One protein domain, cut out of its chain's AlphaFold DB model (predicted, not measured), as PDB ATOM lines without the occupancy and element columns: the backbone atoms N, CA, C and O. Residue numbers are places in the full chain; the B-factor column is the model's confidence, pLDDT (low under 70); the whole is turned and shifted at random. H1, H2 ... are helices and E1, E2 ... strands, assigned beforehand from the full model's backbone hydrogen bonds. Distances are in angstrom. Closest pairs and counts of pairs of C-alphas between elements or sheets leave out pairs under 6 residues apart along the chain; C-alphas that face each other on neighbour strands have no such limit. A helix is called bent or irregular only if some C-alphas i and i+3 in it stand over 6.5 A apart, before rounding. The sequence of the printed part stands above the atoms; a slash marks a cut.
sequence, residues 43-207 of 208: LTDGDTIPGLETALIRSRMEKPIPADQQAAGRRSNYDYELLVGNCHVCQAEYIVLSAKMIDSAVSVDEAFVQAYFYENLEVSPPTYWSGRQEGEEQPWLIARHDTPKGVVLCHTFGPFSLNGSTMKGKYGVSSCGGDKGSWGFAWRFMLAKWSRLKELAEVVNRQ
ATOM      1  N   LEU A  43     138.747 177.960 109.904       94.88
ATOM      2  CA  LEU A  43     138.231 178.239 108.570       94.88
ATOM      3  C   LEU A  43     137.178 177.187 108.250       94.88
ATOM      4  O   LEU A  43     137.256 176.055 108.717       94.88
ATOM      5  N   THR A  44     136.155 177.592 107.518       92.81
ATOM      6  CA  THR A  44     134.929 176.808 107.319       92.81
ATOM      7  C   THR A  44     134.654 176.487 105.864       92.81
ATOM      8  O   THR A  44     133.905 175.557 105.596       92.81
ATOM      9  N   ASP A  45     135.199 177.286 104.953       93.25
ATOM     10  CA  ASP A  45     134.997 177.167 103.516       93.25
ATOM     11  C   ASP A  45     136.053 178.022 102.800       93.25
ATOM     12  O   ASP A  45     136.730 178.833 103.447       93.25
ATOM     13  N   GLY A  46     136.191 177.880 101.491       93.50
ATOM     14  CA  GLY A  46     137.148 178.636 100.698       93.50
ATOM     15  C   GLY A  46     137.171 178.207  99.241       93.50
ATOM     16  O   GLY A  46     136.630 177.167  98.882       93.50
ATOM     17  N   ASP A  47     137.784 179.032  98.400       93.31
ATOM     18  CA  ASP A  47     137.939 178.731  96.978       93.31
ATOM     19  C   ASP A  47     139.210 179.393  96.425       93.31
ATOM     20  O   ASP A  47     139.773 180.334  97.006       93.31
ATOM     21  N   THR A  48     139.652 178.911  95.270       93.12
ATOM     22  CA  THR A  48     140.750 179.499  94.503       93.12
ATOM     23  C   THR A  48     140.423 180.946  94.134       93.12
ATOM     24  O   THR A  48     139.305 181.282  93.737       93.12
ATOM     25  N   ILE A  49     141.418 181.835  94.207       94.44
ATOM     26  CA  ILE A  49     141.224 183.252  93.865       94.44
ATOM     27  C   ILE A  49     141.052 183.399  92.339       94.44
ATOM     28  O   ILE A  49     142.015 183.233  91.581       94.44
ATOM     29  N   PRO A  50     139.859 183.764  91.843       90.69
ATOM     30  CA  PRO A  50     139.561 183.759  90.416       90.69
ATOM     31  C   PRO A  50     140.441 184.757  89.652       90.69
ATOM     32  O   PRO A  50     140.617 185.910  90.047       90.69
ATOM     33  N   GLY A  51     140.975 184.323  88.510       89.25
ATOM     34  CA  GLY A  51     141.729 185.182  87.594       89.25
ATOM     35  C   GLY A  51     143.130 185.594  88.068       89.25
ATOM     36  O   GLY A  51     143.800 186.339  87.344       89.25
ATOM     37  N   LEU A  52     143.605 185.121  89.229       93.50
ATOM     38  CA  LEU A  52     144.957 185.431  89.707       93.50
ATOM     39  C   LEU A  52     146.028 184.809  88.807       93.50
ATOM     40  O   LEU A  52     146.881 185.541  88.317       93.50
ATOM     41  N   GLU A  53     145.945 183.519  88.474       92.38
ATOM     42  CA  GLU A  53     146.891 182.878  87.542       92.38
ATOM     43  C   GLU A  53     146.963 183.607  86.195       92.38
ATOM     44  O   GLU A  53     148.046 183.927  85.705       92.38
ATOM     45  N   THR A  54     145.808 183.953  85.619       91.69
ATOM     46  CA  THR A  54     145.768 184.715  84.363       91.69
ATOM     47  C   THR A  54     146.496 186.055  84.501       91.69
ATOM     48  O   THR A  54     147.216 186.469  83.590       91.69
ATOM     49  N   ALA A  55     146.338 186.745  85.631       93.50
ATOM     50  CA  ALA A  55     147.019 188.006  85.895       93.50
ATOM     51  C   ALA A  55     148.528 187.845  86.094       93.50
ATOM     52  O   ALA A  55     149.295 188.659  85.576       93.50
ATOM     53  N   LEU A  56     148.953 186.793  86.791       94.88
ATOM     54  CA  LEU A  56     150.360 186.456  86.996       94.88
ATOM     55  C   LEU A  56     151.064 186.171  85.667       94.88
ATOM     56  O   LEU A  56     152.135 186.725  85.403       94.88
ATOM     57  N   ILE A  57     150.422 185.394  84.793       94.44
ATOM     58  CA  ILE A  57     150.916 185.098  83.442       94.44
ATOM     59  C   ILE A  57     150.983 186.376  82.599       94.44
ATOM     60  O   ILE A  57     152.014 186.672  81.993       94.44
ATOM     61  N   ARG A  58     149.915 187.188  82.586       94.19
ATOM     62  CA  ARG A  58     149.889 188.469  81.849       94.19
ATOM     63  C   ARG A  58     150.956 189.448  82.338       94.19
ATOM     64  O   ARG A  58     151.528 190.176  81.530       94.19
ATOM     65  N   SER A  59     151.255 189.425  83.634       93.81
ATOM     66  CA  SER A  59     152.290 190.251  84.268       93.81
ATOM     67  C   SER A  59     153.696 189.653  84.152       93.81
ATOM     68  O   SER A  59     154.640 190.226  84.688       93.81
ATOM     69  N   ARG A  60     153.856 188.517  83.452       93.12
ATOM     70  CA  ARG A  60     155.125 187.788  83.266       93.12
ATOM     71  C   ARG A  60     155.788 187.326  84.570       93.12
ATOM     72  O   ARG A  60     156.990 187.075  84.584       93.12
ATOM     73  N   MET A  61     155.015 187.211  85.649       92.69
ATOM     74  CA  MET A  61     155.476 186.658  86.928       92.69
ATOM     75  C   MET A  61     155.424 185.127  86.930       92.69
ATOM     76  O   MET A  61     156.222 184.480  87.609       92.69
ATOM     77  N   GLU A  62     154.521 184.561  86.125       93.94
ATOM     78  CA  GLU A  62     154.401 183.125  85.886       93.94
ATOM     79  C   GLU A  62     154.363 182.790  84.398       93.94
ATOM     80  O   GLU A  62     154.134 183.649  83.541       93.94
ATOM     81  N   LYS A  63     154.598 181.513  84.097       91.19
ATOM     82  CA  LYS A  63     154.464 180.946  82.756       91.19
ATOM     83  C   LYS A  63     153.521 179.745  82.813       91.19
ATOM     84  O   LYS A  63     153.618 178.971  83.763       91.19
ATOM     85  N   PRO A  64     152.665 179.546  81.797       89.19
ATOM     86  CA  PRO A  64     151.889 178.320  81.689       89.19
ATOM     87  C   PRO A  64     152.817 177.105  81.654       89.19
ATOM     88  O   PRO A  64     153.855 177.137  80.985       89.19
ATOM     89  N   ILE A  65     152.424 176.025  82.322       86.56
ATOM     90  CA  ILE A  65     153.125 174.747  82.202       86.56
ATOM     91  C   ILE A  65     152.855 174.188  80.798       86.56
ATOM     92  O   ILE A  65     151.684 174.063  80.428       86.56
ATOM     93  N   PRO A  66     153.886 173.845  80.005       89.19
ATOM     94  CA  PRO A  66     153.702 173.230  78.692       89.19
ATOM     95  C   PRO A  66     152.858 171.945  78.749       89.19
ATOM     96  O   PRO A  66     152.941 171.181  79.712       89.19
ATOM     97  N   ALA A  67     152.036 171.701  77.723       89.81
ATOM     98  CA  ALA A  67     151.068 170.599  77.711       89.81
ATOM     99  C   ALA A  67     151.722 169.208  77.810       89.81
ATOM    100  O   ALA A  67     151.186 168.321  78.469       89.81
ATOM    101  N   ASP A  68     152.896 169.030  77.207       90.75
ATOM    102  CA  ASP A  68     153.718 167.821  77.311       90.75
ATOM    103  C   ASP A  68     154.173 167.562  78.754       90.75
ATOM    104  O   ASP A  68     154.121 166.428  79.229       90.75
ATOM    105  N   GLN A  69     154.534 168.612  79.494       85.75
ATOM    106  CA  GLN A  69     154.911 168.488  80.902       85.75
ATOM    107  C   GLN A  69     153.698 168.207  81.792       85.75
ATOM    108  O   GLN A  69     153.797 167.392  82.708       85.75
ATOM    109  N   GLN A  70     152.544 168.823  81.515       86.38
ATOM    110  CA  GLN A  70     151.299 168.497  82.224       86.38
ATOM    111  C   GLN A  70     150.883 167.039  81.993       86.38
ATOM    112  O   GLN A  70     150.482 166.361  82.940       86.38
ATOM    113  N   ALA A  71     151.023 166.544  80.756       86.56
ATOM    114  CA  ALA A  71     150.770 165.147  80.400       86.56
ATOM    115  C   ALA A  71     151.744 164.184  81.098       86.56
ATOM    116  O   ALA A  71     151.350 163.088  81.483       86.56
ATOM    117  N   ALA A  72     152.984 164.619  81.339       85.44
ATOM    118  CA  ALA A  72     153.958 163.911  82.169       85.44
ATOM    119  C   ALA A  72     153.686 164.027  83.687       85.44
ATOM    120  O   ALA A  72     154.498 163.581  84.494       85.44
ATOM    121  N   GLY A  73     152.558 164.623  84.090       84.75
ATOM    122  CA  GLY A  73     152.132 164.734  85.485       84.75
ATOM    123  C   GLY A  73     152.663 165.959  86.228       84.75
ATOM    124  O   GLY A  73     152.405 166.079  87.424       84.75
ATOM    125  N   ARG A  74     153.366 166.884  85.554       85.94
ATOM    126  CA  ARG A  74     153.849 168.123  86.182       85.94
ATOM    127  C   ARG A  74     152.675 168.984  86.651       85.94
ATOM    128  O   ARG A  74     151.671 169.131  85.944       85.94
ATOM    129  N   ARG A  75     152.838 169.587  87.828       91.19
ATOM    130  CA  ARG A  75     151.907 170.562  88.414       91.19
ATOM    131  C   ARG A  75     152.599 171.879  88.737       91.19
ATOM    132  O   ARG A  75     153.826 171.977  88.678       91.19
ATOM    133  N   SER A  76     151.793 172.899  89.021       92.50
ATOM    134  CA  SER A  76     152.286 174.199  89.474       92.50
ATOM    135  C   SER A  76     152.997 174.046  90.812       92.50
ATOM    136  O   SER A  76     152.566 173.288  91.675       92.50
ATOM    137  N   ASN A  77     154.082 174.793  90.990       94.81
ATOM    138  CA  ASN A  77     154.859 174.838  92.230       94.81
ATOM    139  C   ASN A  77     154.213 175.720  93.308       94.81
ATOM    140  O   ASN A  77     154.865 176.096  94.282       94.81
ATOM    141  N   TYR A  78     152.950 176.084  93.114       95.81
ATOM    142  CA  TYR A  78     152.202 176.929  94.018       95.81
ATOM    143  C   TYR A  78     150.713 176.592  93.994       95.81
ATOM    144  O   TYR A  78     150.204 176.052  93.010       95.81
ATOM    145  N   ASP A  79     150.034 177.006  95.054       96.38
ATOM    146  CA  ASP A  79     148.583 177.051  95.198       96.38
ATOM    147  C   ASP A  79     148.187 178.339  95.940       96.38
ATOM    148  O   ASP A  79     149.005 178.921  96.665       96.38
ATOM    149  N   TYR A  80     146.965 178.828  95.728       96.62
ATOM    150  CA  TYR A  80     146.477 180.039  96.383       96.62
ATOM    151  C   TYR A  80     144.957 180.053  96.555       96.62
ATOM    152  O   TYR A  80     144.189 179.728  95.651       96.62
ATOM    153  N   GLU A  81     144.512 180.530  97.712       96.62
ATOM    154  CA  GLU A  81     143.110 180.424  98.117       96.62
ATOM    155  C   GLU A  81     142.657 181.661  98.895       96.62
ATOM    156  O   GLU A  81     143.440 182.302  99.608       96.62
ATOM    157  N   LEU A  82     141.367 181.974  98.780       96.69
ATOM    158  CA  LEU A  82     140.644 182.789  99.747       96.69
ATOM    159  C   LEU A  82     139.817 181.841 100.607       96.69
ATOM    160  O   LEU A  82     138.937 181.139 100.115       96.69
ATOM    161  N   LEU A  83     140.087 181.871 101.903       96.19
ATOM    162  CA  LEU A  83     139.447 181.035 102.905       96.19
ATOM    163  C   LEU A  83     138.577 181.906 103.812       96.19
ATOM    164  O   LEU A  83     138.886 183.073 104.057       96.19
ATOM    165  N   VAL A  84     137.491 181.345 104.327       96.31
ATOM    166  CA  VAL A  84     136.478 182.059 105.106       96.31
ATOM    167  C   VAL A  84     136.296 181.405 106.465       96.31
ATOM    168  O   VAL A  84     136.085 180.195 106.572       96.31
ATOM    169  N   GLY A  85     136.312 182.213 107.521       95.50
ATOM    170  CA  GLY A  85     136.017 181.781 108.884       95.50
ATOM    171  C   GLY A  85     134.994 182.685 109.563       95.50
ATOM    172  O   GLY A  85     134.710 183.788 109.109       95.50
ATOM    173  N   ASN A  86     134.439 182.219 110.682       94.44
ATOM    174  CA  ASN A  86     133.494 182.986 111.492       94.44
ATOM    175  C   ASN A  86     134.001 183.102 112.928       94.44
ATOM    176  O   ASN A  86     134.502 182.140 113.516       94.44
ATOM    177  N   CYS A  87     133.869 184.285 113.524       94.44
ATOM    178  CA  CYS A  87     134.267 184.498 114.904       94.44
ATOM    179  C   CYS A  87     133.289 183.825 115.871       94.44
ATOM    180  O   CYS A  87     132.097 184.096 115.853       94.44
ATOM    181  N   HIS A  88     133.794 183.000 116.788       92.75
ATOM    182  CA  HIS A  88     132.951 182.340 117.786       92.75
ATOM    183  C   HIS A  88     132.313 183.315 118.794       92.75
ATOM    184  O   HIS A  88     131.327 182.938 119.422       92.75
ATOM    185  N   VAL A  89     132.871 184.522 118.963       94.25
ATOM    186  CA  VAL A  89     132.371 185.541 119.901       94.25
ATOM    187  C   VAL A  89     131.330 186.426 119.224       94.25
ATOM    188  O   VAL A  89     130.165 186.394 119.600       94.25
ATOM    189  N   CYS A  90     131.729 187.195 118.207       94.62
ATOM    190  CA  CYS A  90     130.848 188.179 117.570       94.62
ATOM    191  C   CYS A  90     130.104 187.652 116.335       94.62
ATOM    192  O   CYS A  90     129.362 188.409 115.721       94.62
ATOM    193  N   GLN A  91     130.312 186.389 115.941       93.31
ATOM    194  CA  GLN A  91     129.751 185.755 114.733       93.31
ATOM    195  C   GLN A  91     130.158 186.395 113.396       93.31
ATOM    196  O   GLN A  91     129.809 185.861 112.344       93.31
ATOM    197  N   ALA A  92     130.940 187.479 113.410       94.62
ATOM    198  CA  ALA A  92     131.398 188.133 112.195       94.62
ATOM    199  C   ALA A  92     132.231 187.186 111.326       94.62
ATOM    200  O   ALA A  92     133.078 186.432 111.825       94.62
ATOM    201  N   GLU A  93     131.976 187.242 110.025       95.31
ATOM    202  CA  GLU A  93     132.758 186.538 109.023       95.31
ATOM    203  C   GLU A  93     134.037 187.322 108.700       95.31
ATOM    204  O   GLU A  93     134.056 188.555 108.709       95.31
ATOM    205  N   TYR A  94     135.115 186.596 108.444       95.94
ATOM    206  CA  TYR A  94     136.403 187.139 108.033       95.94
ATOM    207  C   TYR A  94     137.000 186.273 106.932       95.94
ATOM    208  O   TYR A  94     136.658 185.095 106.794       95.94
ATOM    209  N   ILE A  95     137.933 186.854 106.185       97.06
ATOM    210  CA  ILE A  95     138.690 186.136 105.161       97.06
ATOM    211  C   ILE A  95     140.146 185.967 105.574       97.06
ATOM    212  O   ILE A  95     140.706 186.781 106.306       97.06
ATOM    213  N   VAL A  96     140.760 184.913 105.067       97.69
ATOM    214  CA  VAL A  96     142.187 184.617 105.149       97.69
ATOM    215  C   VAL A  96     142.665 184.335 103.732       97.69
ATOM    216  O   VAL A  96     141.950 183.704 102.956       97.69
ATOM    217  N   LEU A  97     143.856 184.809 103.382       97.94
ATOM    218  CA  LEU A  97     144.469 184.506 102.089       97.94
ATOM    219  C   LEU A  97     145.612 183.526 102.308       97.94
ATOM    220  O   LEU A  97     146.463 183.764 103.165       97.94
ATOM    221  N   SER A  98     145.626 182.443 101.538       97.75
ATOM    222  CA  SER A  98     146.659 181.413 101.606       97.75
ATOM    223  C   SER A  98     147.473 181.391 100.317       97.75
ATOM    224  O   SER A  98     146.897 181.441  99.232       97.75
ATOM    225  N   ALA A  99     148.801 181.330 100.426       98.06
ATOM    226  CA  ALA A  99     149.714 181.006  99.327       98.06
ATOM    227  C   ALA A  99     150.640 179.877  99.765       98.06
ATOM    228  O   ALA A  99     151.437 180.055 100.686       98.06
ATOM    229  N   LYS A 100     150.577 178.745  99.073       97.88
ATOM    230  CA  LYS A 100     151.456 177.593  99.291       97.88
ATOM    231  C   LYS A 100     152.469 177.576  98.163       97.88
ATOM    232  O   LYS A 100     152.078 177.705  97.007       97.88
ATOM    233  N   MET A 101     153.757 177.496  98.476       97.19
ATOM    234  CA  MET A 101     154.819 177.631  97.478       97.19
ATOM    235  C   MET A 101     156.012 176.734  97.777       97.19
ATOM    236  O   MET A 101     156.440 176.599  98.921       97.19
ATOM    237  N   ILE A 102     156.593 176.192  96.714       97.62
ATOM    238  CA  ILE A 102     157.933 175.603  96.687       97.62
ATOM    239  C   ILE A 102     158.726 176.257  95.549       97.62
ATOM    240  O   ILE A 102     158.141 176.848  94.638       97.62
ATOM    241  N   ASP A 103     160.055 176.169  95.593       95.81
ATOM    242  CA  ASP A 103     160.917 176.660  94.516       95.81
ATOM    243  C   ASP A 103     160.451 176.141  93.138       95.81
ATOM    244  O   ASP A 103     160.182 174.953  92.943       95.81
ATOM    245  N   SER A 104     160.362 177.053  92.168       92.00
ATOM    246  CA  SER A 104     159.974 176.766  90.783       92.00
ATOM    247  C   SER A 104     160.934 175.831  90.032       92.00
ATOM    248  O   SER A 104     160.551 175.245  89.014       92.00
ATOM    249  N   ALA A 105     162.167 175.673  90.522       91.88
ATOM    250  CA  ALA A 105     163.133 174.706  90.009       91.88
ATOM    251  C   ALA A 105     162.786 173.255  90.391       91.88
ATOM    252  O   ALA A 105     163.233 172.322  89.719       91.88
ATOM    253  N   VAL A 106     161.974 173.048  91.432       92.44
ATOM    254  CA  VAL A 106     161.546 171.720  91.882       92.44
ATOM    255  C   VAL A 106     160.478 171.165  90.938       92.44
ATOM    256  O   VAL A 106     159.572 171.875  90.515       92.44
ATOM    257  N   SER A 107     160.540 169.877  90.602       91.00
ATOM    258  CA  SER A 107     159.481 169.220  89.822       91.00
ATOM    259  C   SER A 107     158.495 168.501  90.743       91.00
ATOM    260  O   SER A 107     158.843 167.507  91.390       91.00
ATOM    261  N   VAL A 108     157.254 168.986  90.802       93.56
ATOM    262  CA  VAL A 108     156.180 168.406  91.622       93.56
ATOM    263  C   VAL A 108     155.157 167.658  90.766       93.56
ATOM    264  O   VAL A 108     154.915 168.003  89.608       93.56
ATOM    265  N   ASP A 109     154.581 166.613  91.356       92.75
ATOM    266  CA  ASP A 109     153.548 165.761  90.766       92.75
ATOM    267  C   ASP A 109     152.239 165.897  91.559       92.75
ATOM    268  O   ASP A 109     152.173 166.602  92.567       92.75
ATOM    269  N   GLU A 110     151.185 165.225  91.099       92.50
ATOM    270  CA  GLU A 110     149.876 165.247  91.756       92.50
ATOM    271  C   GLU A 110     149.943 164.768  93.212       92.50
ATOM    272  O   GLU A 110     149.363 165.401  94.085       92.50
ATOM    273  N   ALA A 111     150.677 163.688  93.501       93.31
ATOM    274  CA  ALA A 111     150.764 163.144  94.857       93.31
ATOM    275  C   ALA A 111     151.395 164.148  95.830       93.31
ATOM    276  O   ALA A 111     150.922 164.308  96.954       93.31
ATOM    277  N   PHE A 112     152.420 164.873  95.377       95.62
ATOM    278  CA  PHE A 112     153.022 165.964  96.133       95.62
ATOM    279  C   PHE A 112     152.017 167.083  96.427       95.62
ATOM    280  O   PHE A 112     151.929 167.542  97.563       95.62
ATOM    281  N   VAL A 113     151.248 167.510  95.422       94.38
ATOM    282  CA  VAL A 113     150.228 168.561  95.574       94.38
ATOM    283  C   VAL A 113     149.134 168.115  96.546       94.38
ATOM    284  O   VAL A 113     148.797 168.854  97.468       94.38
ATOM    285  N   GLN A 114     148.633 166.886  96.414       94.31
ATOM    286  CA  GLN A 114     147.631 166.334  97.329       94.31
ATOM    287  C   GLN A 114     148.138 166.289  98.777       94.31
ATOM    288  O   GLN A 114     147.382 166.594  99.692       94.31
ATOM    289  N   ALA A 115     149.413 165.952  98.986       94.75
ATOM    290  CA  ALA A 115     150.008 165.878 100.315       94.75
ATOM    291  C   ALA A 115     150.268 167.254 100.943       94.75
ATOM    292  O   ALA A 115     149.866 167.496 102.074       94.75
ATOM    293  N   TYR A 116     150.946 168.151 100.223       95.38
ATOM    294  CA  TYR A 116     151.504 169.369 100.821       95.38
ATOM    295  C   TYR A 116     150.752 170.649 100.468       95.38
ATOM    296  O   TYR A 116     150.931 171.651 101.154       95.38
ATOM    297  N   PHE A 117     149.949 170.660  99.398       94.56
ATOM    298  CA  PHE A 117     149.121 171.824  99.066       94.56
ATOM    299  C   PHE A 117     147.688 171.622  99.533       94.56
ATOM    300  O   PHE A 117     147.115 172.522 100.131       94.56
ATOM    301  N   TYR A 118     147.103 170.452  99.307       91.62
ATOM    302  CA  TYR A 118     145.717 170.208  99.716       91.62
ATOM    303  C   TYR A 118     145.587 169.527 101.076       91.62
ATOM    304  O   TYR A 118     144.471 169.389 101.558       91.62
ATOM    305  N   GLU A 119     146.705 169.115 101.686       89.00
ATOM    306  CA  GLU A 119     146.728 168.442 102.995       89.00
ATOM    307  C   GLU A 119     145.789 167.216 103.051       89.00
ATOM    308  O   GLU A 119     145.285 166.828 104.102       89.00
ATOM    309  N   ASN A 120     145.558 166.577 101.898       90.56
ATOM    310  CA  ASN A 120     144.671 165.422 101.749       90.56
ATOM    311  C   ASN A 120     145.348 164.104 102.144       90.56
ATOM    312  O   ASN A 120     144.681 163.072 102.237       90.56
ATOM    313  N   LEU A 121     146.671 164.114 102.330       90.94
ATOM    314  CA  LEU A 121     147.460 162.956 102.738       90.94
ATOM    315  C   LEU A 121     148.197 163.266 104.039       90.94
ATOM    316  O   LEU A 121     148.637 164.391 104.264       90.94
ATOM    317  N   GLU A 122     148.363 162.247 104.878       90.06
ATOM    318  CA  GLU A 122     149.118 162.378 106.118       90.06
ATOM    319  C   GLU A 122     150.604 162.621 105.816       90.06
ATOM    320  O   GLU A 122     151.254 161.851 105.105       90.06
ATOM    321  N   VAL A 123     151.136 163.704 106.376       92.56
ATOM    322  CA  VAL A 123     152.544 164.099 106.287       92.56
ATOM    323  C   VAL A 123     153.043 164.542 107.657       92.56
ATOM    324  O   VAL A 123     152.261 164.754 108.585       92.56
ATOM    325  N   SER A 124     154.360 164.697 107.799       90.69
ATOM    326  CA  SER A 124     154.931 165.261 109.020       90.69
ATOM    327  C   SER A 124     154.346 166.657 109.300       90.69
ATOM    328  O   SER A 124     154.264 167.474 108.374       90.69
ATOM    329  N   PRO A 125     153.962 166.948 110.559       92.06
ATOM    330  CA  PRO A 125     153.454 168.261 110.932       92.06
ATOM    331  C   PRO A 125     154.452 169.378 110.593       92.06
ATOM    332  O   PRO A 125     155.664 169.163 110.703       92.06
ATOM    333  N   PRO A 126     153.972 170.571 110.212       95.12
ATOM    334  CA  PRO A 126     154.851 171.691 109.913       95.12
ATOM    335  C   PRO A 126     155.485 172.284 111.174       95.12
ATOM    336  O   PRO A 126     154.996 172.114 112.293       95.12
ATOM    337  N   THR A 127     156.537 173.074 110.963       96.19
ATOM    338  CA  THR A 127     156.983 174.082 111.938       96.19
ATOM    339  C   THR A 127     156.408 175.444 111.572       96.19
ATOM    340  O   THR A 127     156.199 175.737 110.394       96.19
ATOM    341  N   TYR A 128     156.152 176.291 112.566       97.62
ATOM    342  CA  TYR A 128     155.516 177.587 112.343       97.62
ATOM    343  C   TYR A 128     156.467 178.749 112.604       97.62
ATOM    344  O   TYR A 128     157.250 178.762 113.557       97.62
ATOM    345  N   TRP A 129     156.354 179.747 111.739       97.19
ATOM    346  CA  TRP A 129     157.179 180.941 111.699       97.19
ATOM    347  C   TRP A 129     156.302 182.170 111.459       97.19
ATOM    348  O   TRP A 129     155.165 182.075 110.993       97.19
ATOM    349  N   SER A 130     156.847 183.338 111.764       95.94
ATOM    350  CA  SER A 130     156.242 184.629 111.463       95.94
ATOM    351  C   SER A 130     156.884 185.217 110.210       95.94
ATOM    352  O   SER A 130     158.110 185.271 110.095       95.94
ATOM    353  N   GLY A 131     156.065 185.658 109.263       95.44
ATOM    354  CA  GLY A 131     156.486 186.432 108.104       95.44
ATOM    355  C   GLY A 131     156.354 187.925 108.366       95.44
ATOM    356  O   GLY A 131     155.349 188.374 108.919       95.44
ATOM    357  N   ARG A 132     157.353 188.706 107.949       93.12
ATOM    358  CA  ARG A 132     157.303 190.173 107.962       93.12
ATOM    359  C   ARG A 132     157.842 190.760 106.670       93.12
ATOM    360  O   ARG A 132     158.798 190.252 106.088       93.12
ATOM    361  N   GLN A 133     157.274 191.889 106.271       90.00
ATOM    362  CA  GLN A 133     157.821 192.746 105.230       90.00
ATOM    363  C   GLN A 133     157.837 194.180 105.754       90.00
ATOM    364  O   GLN A 133     156.894 194.624 106.404       90.00
ATOM    365  N   GLU A 134     158.929 194.898 105.512       84.81
ATOM    366  CA  GLU A 134     159.033 196.295 105.928       84.81
ATOM    367  C   GLU A 134     157.945 197.143 105.239       84.81
ATOM    368  O   GLU A 134     157.569 196.897 104.088       84.81
ATOM    369  N   GLY A 135     157.376 198.086 105.996       81.75
ATOM    370  CA  GLY A 135     156.195 198.855 105.596       81.75
ATOM    371  C   GLY A 135     154.851 198.176 105.883       81.75
ATOM    372  O   GLY A 135     153.820 198.819 105.706       81.75
ATOM    373  N   GLU A 136     154.837 196.926 106.353       84.88
ATOM    374  CA  GLU A 136     153.611 196.258 106.799       84.88
ATOM    375  C   GLU A 136     153.495 196.232 108.315       84.88
ATOM    376  O   GLU A 136     154.442 195.905 109.031       84.88
ATOM    377  N   GLU A 137     152.306 196.570 108.801       76.50
ATOM    378  CA  GLU A 137     152.052 196.688 110.234       76.50
ATOM    379  C   GLU A 137     151.915 195.326 110.919       76.50
ATOM    380  O   GLU A 137     152.298 195.179 112.080       76.50
ATOM    381  N   GLN A 138     151.377 194.325 110.213       83.38
ATOM    382  CA  GLN A 138     151.022 193.044 110.813       83.38
ATOM    383  C   GLN A 138     151.883 191.899 110.270       83.38
ATOM    384  O   GLN A 138     151.964 191.723 109.051       83.38
ATOM    385  N   PRO A 139     152.513 191.101 111.154       91.94
ATOM    386  CA  PRO A 139     153.113 189.845 110.741       91.94
ATOM    387  C   PRO A 139     152.033 188.872 110.266       91.94
ATOM    388  O   PRO A 139     150.873 188.959 110.674       91.94
ATOM    389  N   TRP A 140     152.429 187.907 109.447       95.75
ATOM    390  CA  TRP A 140     151.551 186.825 109.009       95.75
ATOM    391  C   TRP A 140     152.130 185.464 109.376       95.75
ATOM    392  O   TRP A 140     153.316 185.330 109.679       95.75
ATOM    393  N   LEU A 141     151.284 184.440 109.367       97.75
ATOM    394  CA  LEU A 141     151.696 183.088 109.719       97.75
ATOM    395  C   LEU A 141     152.355 182.402 108.516       97.75
ATOM    396  O   LEU A 141     151.846 182.469 107.395       97.75
ATOM    397  N   ILE A 142     153.461 181.705 108.755       98.06
ATOM    398  CA  ILE A 142     154.113 180.817 107.792       98.06
ATOM    399  C   ILE A 142     154.185 179.420 108.401       98.06
ATOM    400  O   ILE A 142     154.821 179.233 109.435       98.06
ATOM    401  N   ALA A 143     153.572 178.434 107.752       97.44
ATOM    402  CA  ALA A 143     153.839 177.027 108.036       97.44
ATOM    403  C   ALA A 143     154.920 176.515 107.077       97.44
ATOM    404  O   ALA A 143     154.877 176.779 105.874       97.44
ATOM    405  N   ARG A 144     155.913 175.815 107.619       96.88
ATOM    406  CA  ARG A 144     157.047 175.243 106.892       96.88
ATOM    407  C   ARG A 144     156.956 173.724 106.939       96.88
ATOM    408  O   ARG A 144     157.041 173.143 108.023       96.88
ATOM    409  N   HIS A 145     156.881 173.103 105.767       96.81
ATOM    410  CA  HIS A 145     157.021 171.659 105.602       96.81
ATOM    411  C   HIS A 145     158.352 171.347 104.923       96.81
ATOM    412  O   HIS A 145     158.583 171.751 103.782       96.81
ATOM    413  N   ASP A 146     159.215 170.605 105.608       95.81
ATOM    414  CA  ASP A 146     160.391 170.006 104.986       95.81
ATOM    415  C   ASP A 146     159.949 168.727 104.261       95.81
ATOM    416  O   ASP A 146     159.441 167.792 104.881       95.81
ATOM    417  N   THR A 147     160.085 168.700 102.935       95.50
ATOM    418  CA  THR A 147     159.612 167.591 102.092       95.50
ATOM    419  C   THR A 147     160.782 166.913 101.372       95.50
ATOM    420  O   THR A 147     161.836 167.528 101.199       95.50
ATOM    421  N   PRO A 148     160.603 165.690 100.833       93.69
ATOM    422  CA  PRO A 148     161.645 165.025 100.047       93.69
ATOM    423  C   PRO A 148     162.098 165.784  98.790       93.69
ATOM    424  O   PRO A 148     163.145 165.463  98.236       93.69
ATOM    425  N   LYS A 149     161.302 166.746  98.298       94.88
ATOM    426  CA  LYS A 149     161.608 167.525  97.088       94.88
ATOM    427  C   LYS A 149     162.098 168.947  97.388       94.88
ATOM    428  O   LYS A 149     162.421 169.666  96.448       94.88
ATOM    429  N   GLY A 150     162.126 169.348  98.657       96.06
ATOM    430  CA  GLY A 150     162.425 170.714  99.081       96.06
ATOM    431  C   GLY A 150     161.457 171.228 100.146       96.06
ATOM    432  O   GLY A 150     160.600 170.501 100.643       96.06
ATOM    433  N   VAL A 151     161.577 172.496 100.509       97.44
ATOM    434  CA  VAL A 151     160.756 173.130 101.543       97.44
ATOM    435  C   VAL A 151     159.519 173.771 100.918       97.44
ATOM    436  O   VAL A 151     159.642 174.613 100.024       97.44
ATOM    437  N   VAL A 152     158.339 173.405 101.420       98.00
ATOM    438  CA  VAL A 152     157.066 174.077 101.117       98.00
ATOM    439  C   VAL A 152     156.786 175.118 102.198       98.00
ATOM    440  O   VAL A 152     156.836 174.817 103.393       98.00
ATOM    441  N   LEU A 153     156.475 176.339 101.771       98.06
ATOM    442  CA  LEU A 153     156.034 177.431 102.633       98.06
ATOM    443  C   LEU A 153     154.558 177.727 102.374       98.06
ATOM    444  O   LEU A 153     154.179 178.074 101.257       98.06
ATOM    445  N   CYS A 154     153.741 177.628 103.419       97.81
ATOM    446  CA  CYS A 154     152.329 177.998 103.402       97.81
ATOM    447  C   CYS A 154     152.155 179.328 104.142       97.81
ATOM    448  O   CYS A 154     152.227 179.397 105.371       97.81
ATOM    449  N   HIS A 155     151.946 180.402 103.388       98.19
ATOM    450  CA  HIS A 155     151.734 181.752 103.892       98.19
ATOM    451  C   HIS A 155     150.249 182.002 104.139       98.19
ATOM    452  O   HIS A 155     149.454 181.945 103.210       98.19
ATOM    453  N   THR A 156     149.898 182.331 105.378       97.81
ATOM    454  CA  THR A 156     148.535 182.632 105.820       97.81
ATOM    455  C   THR A 156     148.441 184.102 106.214       97.81
ATOM    456  O   THR A 156     148.940 184.492 107.270       97.81
ATOM    457  N   PHE A 157     147.792 184.915 105.382       97.44
ATOM    458  CA  PHE A 157     147.576 186.345 105.616       97.44
ATOM    459  C   PHE A 157     146.190 186.628 106.195       97.44
ATOM    460  O   PHE A 157     145.191 186.040 105.771       97.44
ATOM    461  N   GLY A 158     146.122 187.601 107.104       95.38
ATOM    462  CA  GLY A 158     144.900 187.986 107.804       95.38
ATOM    463  C   GLY A 158     144.789 187.329 109.184       95.38
ATOM    464  O   GLY A 158     145.797 186.871 109.728       95.38
ATOM    465  N   PRO A 159     143.579 187.260 109.767       96.38
ATOM    466  CA  PRO A 159     142.277 187.573 109.172       96.38
ATOM    467  C   PRO A 159     142.067 189.012 108.720       96.38
ATOM    468  O   PRO A 159     142.490 189.951 109.388       96.38
ATOM    469  N   PHE A 160     141.302 189.179 107.647       96.00
ATOM    470  CA  PHE A 160     140.795 190.467 107.192       96.00
ATOM    471  C   PHE A 160     139.291 190.572 107.445       96.00
ATOM    472  O   PHE A 160     138.544 189.604 107.272       96.00
ATOM    473  N   SER A 161     138.851 191.756 107.866       94.62
ATOM    474  CA  SER A 161     137.436 192.064 108.082       94.62
ATOM    475  C   SER A 161     136.658 192.062 106.760       94.62
ATOM    476  O   SER A 161     137.139 192.568 105.746       94.62
ATOM    477  N   LEU A 162     135.427 191.542 106.802       92.88
ATOM    478  CA  LEU A 162     134.421 191.703 105.745       92.88
ATOM    479  C   LEU A 162     133.471 192.888 105.990       92.88
ATOM    480  O   LEU A 162     132.544 193.107 105.211       92.88
ATOM    481  N   ASN A 163     133.674 193.647 107.071       87.62
ATOM    482  CA  ASN A 163     132.858 194.789 107.491       87.62
ATOM    483  C   ASN A 163     131.348 194.475 107.486       87.62
ATOM    484  O   ASN A 163     130.538 195.239 106.963       87.62
ATOM    485  N   GLY A 164     130.971 193.305 108.011       82.94
ATOM    486  CA  GLY A 164     129.580 192.834 108.053       82.94
ATOM    487  C   GLY A 164     129.045 192.224 106.749       82.94
ATOM    488  O   GLY A 164     127.897 191.783 106.722       82.94
ATOM    489  N   SER A 165     129.852 192.158 105.687       88.25
ATOM    490  CA  SER A 165     129.518 191.433 104.454       88.25
ATOM    491  C   SER A 165     129.673 189.919 104.630       88.25
ATOM    492  O   SER A 165     130.266 189.450 105.602       88.25
ATOM    493  N   THR A 166     129.168 189.145 103.664       89.75
ATOM    494  CA  THR A 166     129.375 187.693 103.617       89.75
ATOM    495  C   THR A 166     129.876 187.226 102.252       89.75
ATOM    496  O   THR A 166     129.414 187.673 101.200       89.75
ATOM    497  N   MET A 167     130.826 186.301 102.289       89.06
ATOM    498  CA  MET A 167     131.361 185.560 101.151       89.06
ATOM    499  C   MET A 167     130.516 184.333 100.809       89.06
ATOM    500  O   MET A 167     130.588 183.831  99.687       89.06
ATOM    501  N   LYS A 168     129.716 183.833 101.754       85.81
ATOM    502  CA  LYS A 168     128.951 182.596 101.588       85.81
ATOM    503  C   LYS A 168     127.652 182.863 100.837       85.81
ATOM    504  O   LYS A 168     126.757 183.555 101.317       85.81
ATOM    505  N   GLY A 169     127.537 182.288  99.644       83.19
ATOM    506  CA  GLY A 169     126.280 182.204  98.907       83.19
ATOM    507  C   GLY A 169     125.469 180.962  99.290       83.19
ATOM    508  O   GLY A 169     125.835 180.191 100.173       83.19
ATOM    509  N   LYS A 170     124.379 180.713  98.553       81.38
ATOM    510  CA  LYS A 170     123.516 179.524  98.730       81.38
ATOM    511  C   LYS A 170     124.277 178.189  98.656       81.38
ATOM    512  O   LYS A 170     123.824 177.205  99.230       81.38
ATOM    513  N   TYR A 171     125.395 178.160  97.933       83.25
ATOM    514  CA  TYR A 171     126.198 176.965  97.669       83.25
ATOM    515  C   TYR A 171     127.598 177.033  98.301       83.25
ATOM    516  O   TYR A 171     128.487 176.326  97.848       83.25
ATOM    517  N   GLY A 172     127.793 177.884  99.314       86.25
ATOM    518  CA  GLY A 172     129.103 178.111  99.933       86.25
ATOM    519  C   GLY A 172     129.861 179.292  99.326       86.25
ATOM    520  O   GLY A 172     129.269 180.170  98.679       86.25
ATOM    521  N   VAL A 173     131.161 179.345  99.590       86.06
ATOM    522  CA  VAL A 173     132.085 180.356  99.066       86.06
ATOM    523  C   VAL A 173     132.372 180.054  97.601       86.06
ATOM    524  O   VAL A 173     132.803 178.968  97.246       86.06
ATOM    525  N   SER A 174     132.105 181.019  96.729       82.88
ATOM    526  CA  SER A 174     132.480 180.928  95.317       82.88
ATOM    527  C   SER A 174     132.621 182.322  94.735       82.88
ATOM    528  O   SER A 174     131.932 183.249  95.158       82.88
ATOM    529  N   SER A 175     133.459 182.479  93.716       77.19
ATOM    530  CA  SER A 175     133.629 183.764  93.019       77.19
ATOM    531  C   SER A 175     132.356 184.305  92.350       77.19
ATOM    532  O   SER A 175     132.217 185.512  92.131       77.19
ATOM    533  N   CYS A 176     131.407 183.419  92.041       75.12
ATOM    534  CA  CYS A 176     130.112 183.759  91.454       75.12
ATOM    535  C   CYS A 176     129.060 184.177  92.499       75.12
ATOM    536  O   CYS A 176     128.004 184.688  92.117       75.12
ATOM    537  N   GLY A 177     129.325 183.962  93.792       67.75
ATOM    538  CA  GLY A 177     128.451 184.306  94.915       67.75
ATOM    539  C   GLY A 177     129.130 185.226  95.940       67.75
ATOM    540  O   GLY A 177     130.327 185.482  95.870       67.75
ATOM    541  N   GLY A 178     128.352 185.744  96.897       79.75
ATOM    542  CA  GLY A 178     128.880 186.552  98.006       79.75
ATOM    543  C   GLY A 178     129.474 187.912  97.605       79.75
ATOM    544  O   GLY A 178     129.127 188.486  96.566       79.75
ATOM    545  N   ASP A 179     130.347 188.448  98.462       82.75
ATOM    546  CA  ASP A 179     130.990 189.753  98.281       82.75
ATOM    547  C   ASP A 179     132.072 189.760  97.182       82.75
ATOM    548  O   ASP A 179     133.158 189.191  97.300       82.75
ATOM    549  N   LYS A 180     131.802 190.507  96.105       83.69
ATOM    550  CA  LYS A 180     132.734 190.695  94.981       83.69
ATOM    551  C   LYS A 180     133.925 191.589  95.328       83.69
ATOM    552  O   LYS A 180     134.970 191.482  94.680       83.69
ATOM    553  N   GLY A 181     133.777 192.482  96.310       85.94
ATOM    554  CA  GLY A 181     134.841 193.396  96.726       85.94
ATOM    555  C   GLY A 181     136.052 192.641  97.265       85.94
ATOM    556  O   GLY A 181     137.185 192.898  96.844       85.94
ATOM    557  N   SER A 182     135.793 191.650  98.114       90.31
ATOM    558  CA  SER A 182     136.795 190.794  98.748       90.31
ATOM    559  C   SER A 182     137.574 189.940  97.755       90.31
ATOM    560  O   SER A 182     138.795 189.851  97.867       90.31
ATOM    561  N   TRP A 183     136.924 189.404  96.718       91.50
ATOM    562  CA  TRP A 183     137.624 188.710  95.629       91.50
ATOM    563  C   TRP A 183     138.610 189.630  94.902       91.50
ATOM    564  O   TRP A 183     139.763 189.264  94.664       91.50
ATOM    565  N   GLY A 184     138.186 190.859  94.591       91.50
ATOM    566  CA  GLY A 184     139.057 191.856  93.969       91.50
ATOM    567  C   GLY A 184     140.210 192.293  94.877       91.50
ATOM    568  O   GLY A 184     141.319 192.525  94.391       91.50
ATOM    569  N   PHE A 185     139.966 192.409  96.185       93.81
ATOM    570  CA  PHE A 185     141.007 192.661  97.182       93.81
ATOM    571  C   PHE A 185     142.030 191.522  97.217       93.81
ATOM    572  O   PHE A 185     143.216 191.789  97.032       93.81
ATOM    573  N   ALA A 186     141.577 190.276  97.362       94.62
ATOM    574  CA  ALA A 186     142.429 189.092  97.428       94.62
ATOM    575  C   ALA A 186     143.335 188.966  96.203       94.62
ATOM    576  O   ALA A 186     144.547 188.803  96.330       94.62
ATOM    577  N   TRP A 187     142.764 189.143  95.010       93.50
ATOM    578  CA  TRP A 187     143.516 189.141  93.760       93.50
ATOM    579  C   TRP A 187     144.625 190.205  93.743       93.50
ATOM    580  O   TRP A 187     145.777 189.887  93.443       93.50
ATOM    581  N   ARG A 188     144.316 191.460  94.107       94.31
ATOM    582  CA  ARG A 188     145.311 192.554  94.136       94.31
ATOM    583  C   ARG A 188     146.390 192.309  95.182       94.31
ATOM    584  O   ARG A 188     147.564 192.549  94.906       94.31
ATOM    585  N   PHE A 189     145.984 191.850  96.363       95.19
ATOM    586  CA  PHE A 189     146.876 191.567  97.478       95.19
ATOM    587  C   PHE A 189     147.905 190.504  97.087       95.19
ATOM    588  O   PHE A 189     149.111 190.740  97.173       95.19
ATOM    589  N   MET A 190     147.438 189.367  96.570       96.25
ATOM    590  CA  MET A 190     148.313 188.257  96.193       96.25
ATOM    591  C   MET A 190     149.220 188.619  95.021       96.25
ATOM    592  O   MET A 190     150.414 188.327  95.062       96.25
ATOM    593  N   LEU A 191     148.698 189.329  94.015       95.44
ATOM    594  CA  LEU A 191     149.501 189.805  92.888       95.44
ATOM    595  C   LEU A 191     150.648 190.723  93.346       95.44
ATOM    596  O   LEU A 191     151.770 190.594  92.858       95.44
ATOM    597  N   ALA A 192     150.392 191.620  94.302       93.31
ATOM    598  CA  ALA A 192     151.411 192.520  94.843       93.31
ATOM    599  C   ALA A 192     152.506 191.777  95.632       93.31
ATOM    600  O   ALA A 192     153.659 192.209  95.650       93.31
ATOM    601  N   LYS A 193     152.156 190.652  96.263       93.88
ATOM    602  CA  LYS A 193     153.062 189.832  97.080       93.88
ATOM    603  C   LYS A 193     153.860 188.808  96.288       93.88
ATOM    604  O   LYS A 193     154.952 188.427  96.707       93.88
ATOM    605  N   TRP A 194     153.332 188.387  95.142       95.62
ATOM    606  CA  TRP A 194     153.733 187.163  94.459       95.62
ATOM    607  C   TRP A 194     155.238 187.012  94.243       95.62
ATOM    608  O   TRP A 194     155.832 186.020  94.654       95.62
ATOM    609  N   SER A 195     155.871 188.025  93.643       94.62
ATOM    610  CA  SER A 195     157.311 187.998  93.345       94.62
ATOM    611  C   SER A 195     158.173 187.739  94.585       94.62
ATOM    612  O   SER A 195     159.100 186.939  94.527       94.62
ATOM    613  N   ARG A 196     157.829 188.347  95.725       93.94
ATOM    614  CA  ARG A 196     158.579 188.185  96.977       93.94
ATOM    615  C   ARG A 196     158.366 186.820  97.613       93.94
ATOM    616  O   ARG A 196     159.306 186.278  98.183       93.94
ATOM    617  N   LEU A 197     157.166 186.255  97.494       96.19
ATOM    618  CA  LEU A 197     156.896 184.898  97.973       96.19
ATOM    619  C   LEU A 197     157.700 183.863  97.174       96.19
ATOM    620  O   LEU A 197     158.321 182.985  97.769       96.19
ATOM    621  N   LYS A 198     157.788 184.026  95.848       95.19
ATOM    622  CA  LYS A 198     158.634 183.168  95.003       95.19
ATOM    623  C   LYS A 198     160.107 183.258  95.366       95.19
ATOM    624  O   LYS A 198     160.745 182.233  95.576       95.19
ATOM    625  N   GLU A 199     160.637 184.477  95.451       95.00
ATOM    626  CA  GLU A 199     162.037 184.695  95.825       95.00
ATOM    627  C   GLU A 199     162.352 184.046  97.174       95.00
ATOM    628  O   GLU A 199     163.399 183.422  97.335       95.00
ATOM    629  N   LEU A 200     161.434 184.147  98.139       95.94
ATOM    630  CA  LEU A 200     161.603 183.513  99.436       95.94
ATOM    631  C   LEU A 200     161.628 181.984  99.335       95.94
ATOM    632  O   LEU A 200     162.511 181.363  99.925       95.94
ATOM    633  N   ALA A 201     160.713 181.381  98.571       96.44
ATOM    634  CA  ALA A 201     160.696 179.935  98.355       96.44
ATOM    635  C   ALA A 201     162.013 179.441  97.729       96.44
ATOM    636  O   ALA A 201     162.568 178.440  98.185       96.44
ATOM    637  N   GLU A 202     162.561 180.172  96.755       95.62
ATOM    638  CA  GLU A 202     163.866 179.872  96.150       95.62
ATOM    639  C   GLU A 202     165.033 180.020  97.136       95.62
ATOM    640  O   GLU A 202     165.982 179.238  97.109       95.62
ATOM    641  N   VAL A 203     165.026 181.058  97.977       94.88
ATOM    642  CA  VAL A 203     166.097 181.288  98.960       94.88
ATOM    643  C   VAL A 203     166.105 180.185 100.011       94.88
ATOM    644  O   VAL A 203     167.169 179.647 100.306       94.88
ATOM    645  N   VAL A 204     164.936 179.819 100.541       94.81
ATOM    646  CA  VAL A 204     164.816 178.771 101.563       94.81
ATOM    647  C   VAL A 204     165.233 177.410 101.006       94.81
ATOM    648  O   VAL A 204     165.987 176.697 101.657       94.81
ATOM    649  N   ASN A 205     164.822 177.067  99.782       95.38
ATOM    650  CA  ASN A 205     165.195 175.791  99.162       95.38
ATOM    651  C   ASN A 205     166.684 175.696  98.800       95.38
ATOM    652  O   ASN A 205     167.233 174.604  98.798       95.38
ATOM    653  N   ARG A 206     167.363 176.818  98.537       91.50
ATOM    654  CA  ARG A 206     168.822 176.832  98.321       91.50
ATOM    655  C   ARG A 206     169.640 176.609  99.595       91.50
ATOM    656  O   ARG A 206     170.841 176.369  99.497       91.50
ATOM    657  N   GLN A 207     169.026 176.768 100.764       86.06
ATOM    658  CA  GLN A 207     169.674 176.641 102.072       86.06
ATOM    659  C   GLN A 207     169.349 175.320 102.785       86.06
ATOM    660  O   GLN A 207     169.973 175.031 103.805       86.06
TER     661      GLN A 207
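This is residues 43 to 207 of the 208 residues of an uncharacterized protein of Pseudomonas sp. AU12215 (UniProt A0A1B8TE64). One strongly twisted sheet of six strands makes the body, and the long bent helix H4 covers one of its faces, H4a packing over E2 and E3 while the sheet curls round H4b. The short helix H3 is on the opposite face, H1 packs on H4a, and H2 lies farthest of the elements from the mean of the C-alphas. The printed part has 165 residues, with four named helices and six named strands in the order E1, H1, H2, E2, E3, H3, E4, E5, E6, H4, and its class is mixed. The sheet's order is E1, E2, E3, E6, E5, E4, antiparallel throughout. The whole is compact and rounded, with a radius of gyration of the C-alphas of 16.2 A and spans of 44 by 35 by 33 A.

E1, residues 45 to 48, is an edge strand and the antiparallel neighbour of E2, residues 78 to 86, with N 47 and O 82 within hydrogen-bond range at 3.0 A. E2 forms a hairpin with E3, residues 93 to 101, where N 83 and O 96 are 2.8 A apart. E3 is the antiparallel neighbour of E6, residues 150 to 161, with N 99 and O 155 at 2.9 A. E4, residues 127 to 133, E5, residues 140 to 147, and E6 form a meander, each strand the antiparallel neighbour of the one before. E4 is the other edge strand, at 132 degrees to E5, with N 129 and O 142 at 2.8 A; between E5 and E6, N 154 and O 143 are 2.8 A apart. H4, residues 180 to 207, was assigned as one helix by its hydrogen bonds but is bent, C-alphas 192 and 195 being 7.6 A apart; its arms, H4a of residues 180 to 192 and H4b of residues 195 to 207, stand at a steep tilt of 48 degrees. H4a is on the sheet at a height of 9.2 A, over E3 and only just over E2, with 3 of its C-alphas falling on E2; the closest C-alphas of H4a and E3 are those of Ala 186 and Leu 97, 6.8 A apart. On the local plane H4a and E3 stand at 30.4 degrees, only just slantwise. H4b is on the same face, and its closest C-alpha pair with E6 is Asn 205 and Val 151, 5.7 A apart. H3, residues 110 to 116, is on the opposite face at a height of 7.3 A, over none of the strands. H1, residues 52 to 58, touches H4a through residues 187 to 191 of that arm alone, at a steep tilt of 50 degrees and running the same way; the C-alphas of Leu 52 and Trp 187 are closest, 5.7 A apart. H1 is only just not on the sheet, with 4 pairs of C-alphas within 10 A. H2, residues 67 to 71, is not on the sheet and touches no helix. In H1, H2, H3, H4a and H4b every O i to N i+4 pair is within hydrogen-bond range.

E1 begins at C-alpha 45, (134.997, 177.167, 103.516), and is 10.9 A long from first to last C-alpha. H1 measures 9.8 A, H2 6.1 A, E2 26.3 A, E3 26.4 A and H3 10.1 A. E4 measures 19.9 A and E5 22.0 A, and E6, the longest strand, runs 34.1 A from C-alpha 150 at (162.425, 170.714, 99.081). H4a measures 18.8 A and H4b 18.9 A, ending at C-alpha 207, (169.674, 176.641, 102.072).

The two C-alphas farthest apart are those of Asp 68 and Val 89, 50.8 A. The printed part has no cut. The link from E6 to H4, residues 162 to 179, is long, and within it residues 168 to 169 pair antiparallel with residues 172 to 173. The mean pLDDT of the printed part is 92.3, and residue 177 is under 70.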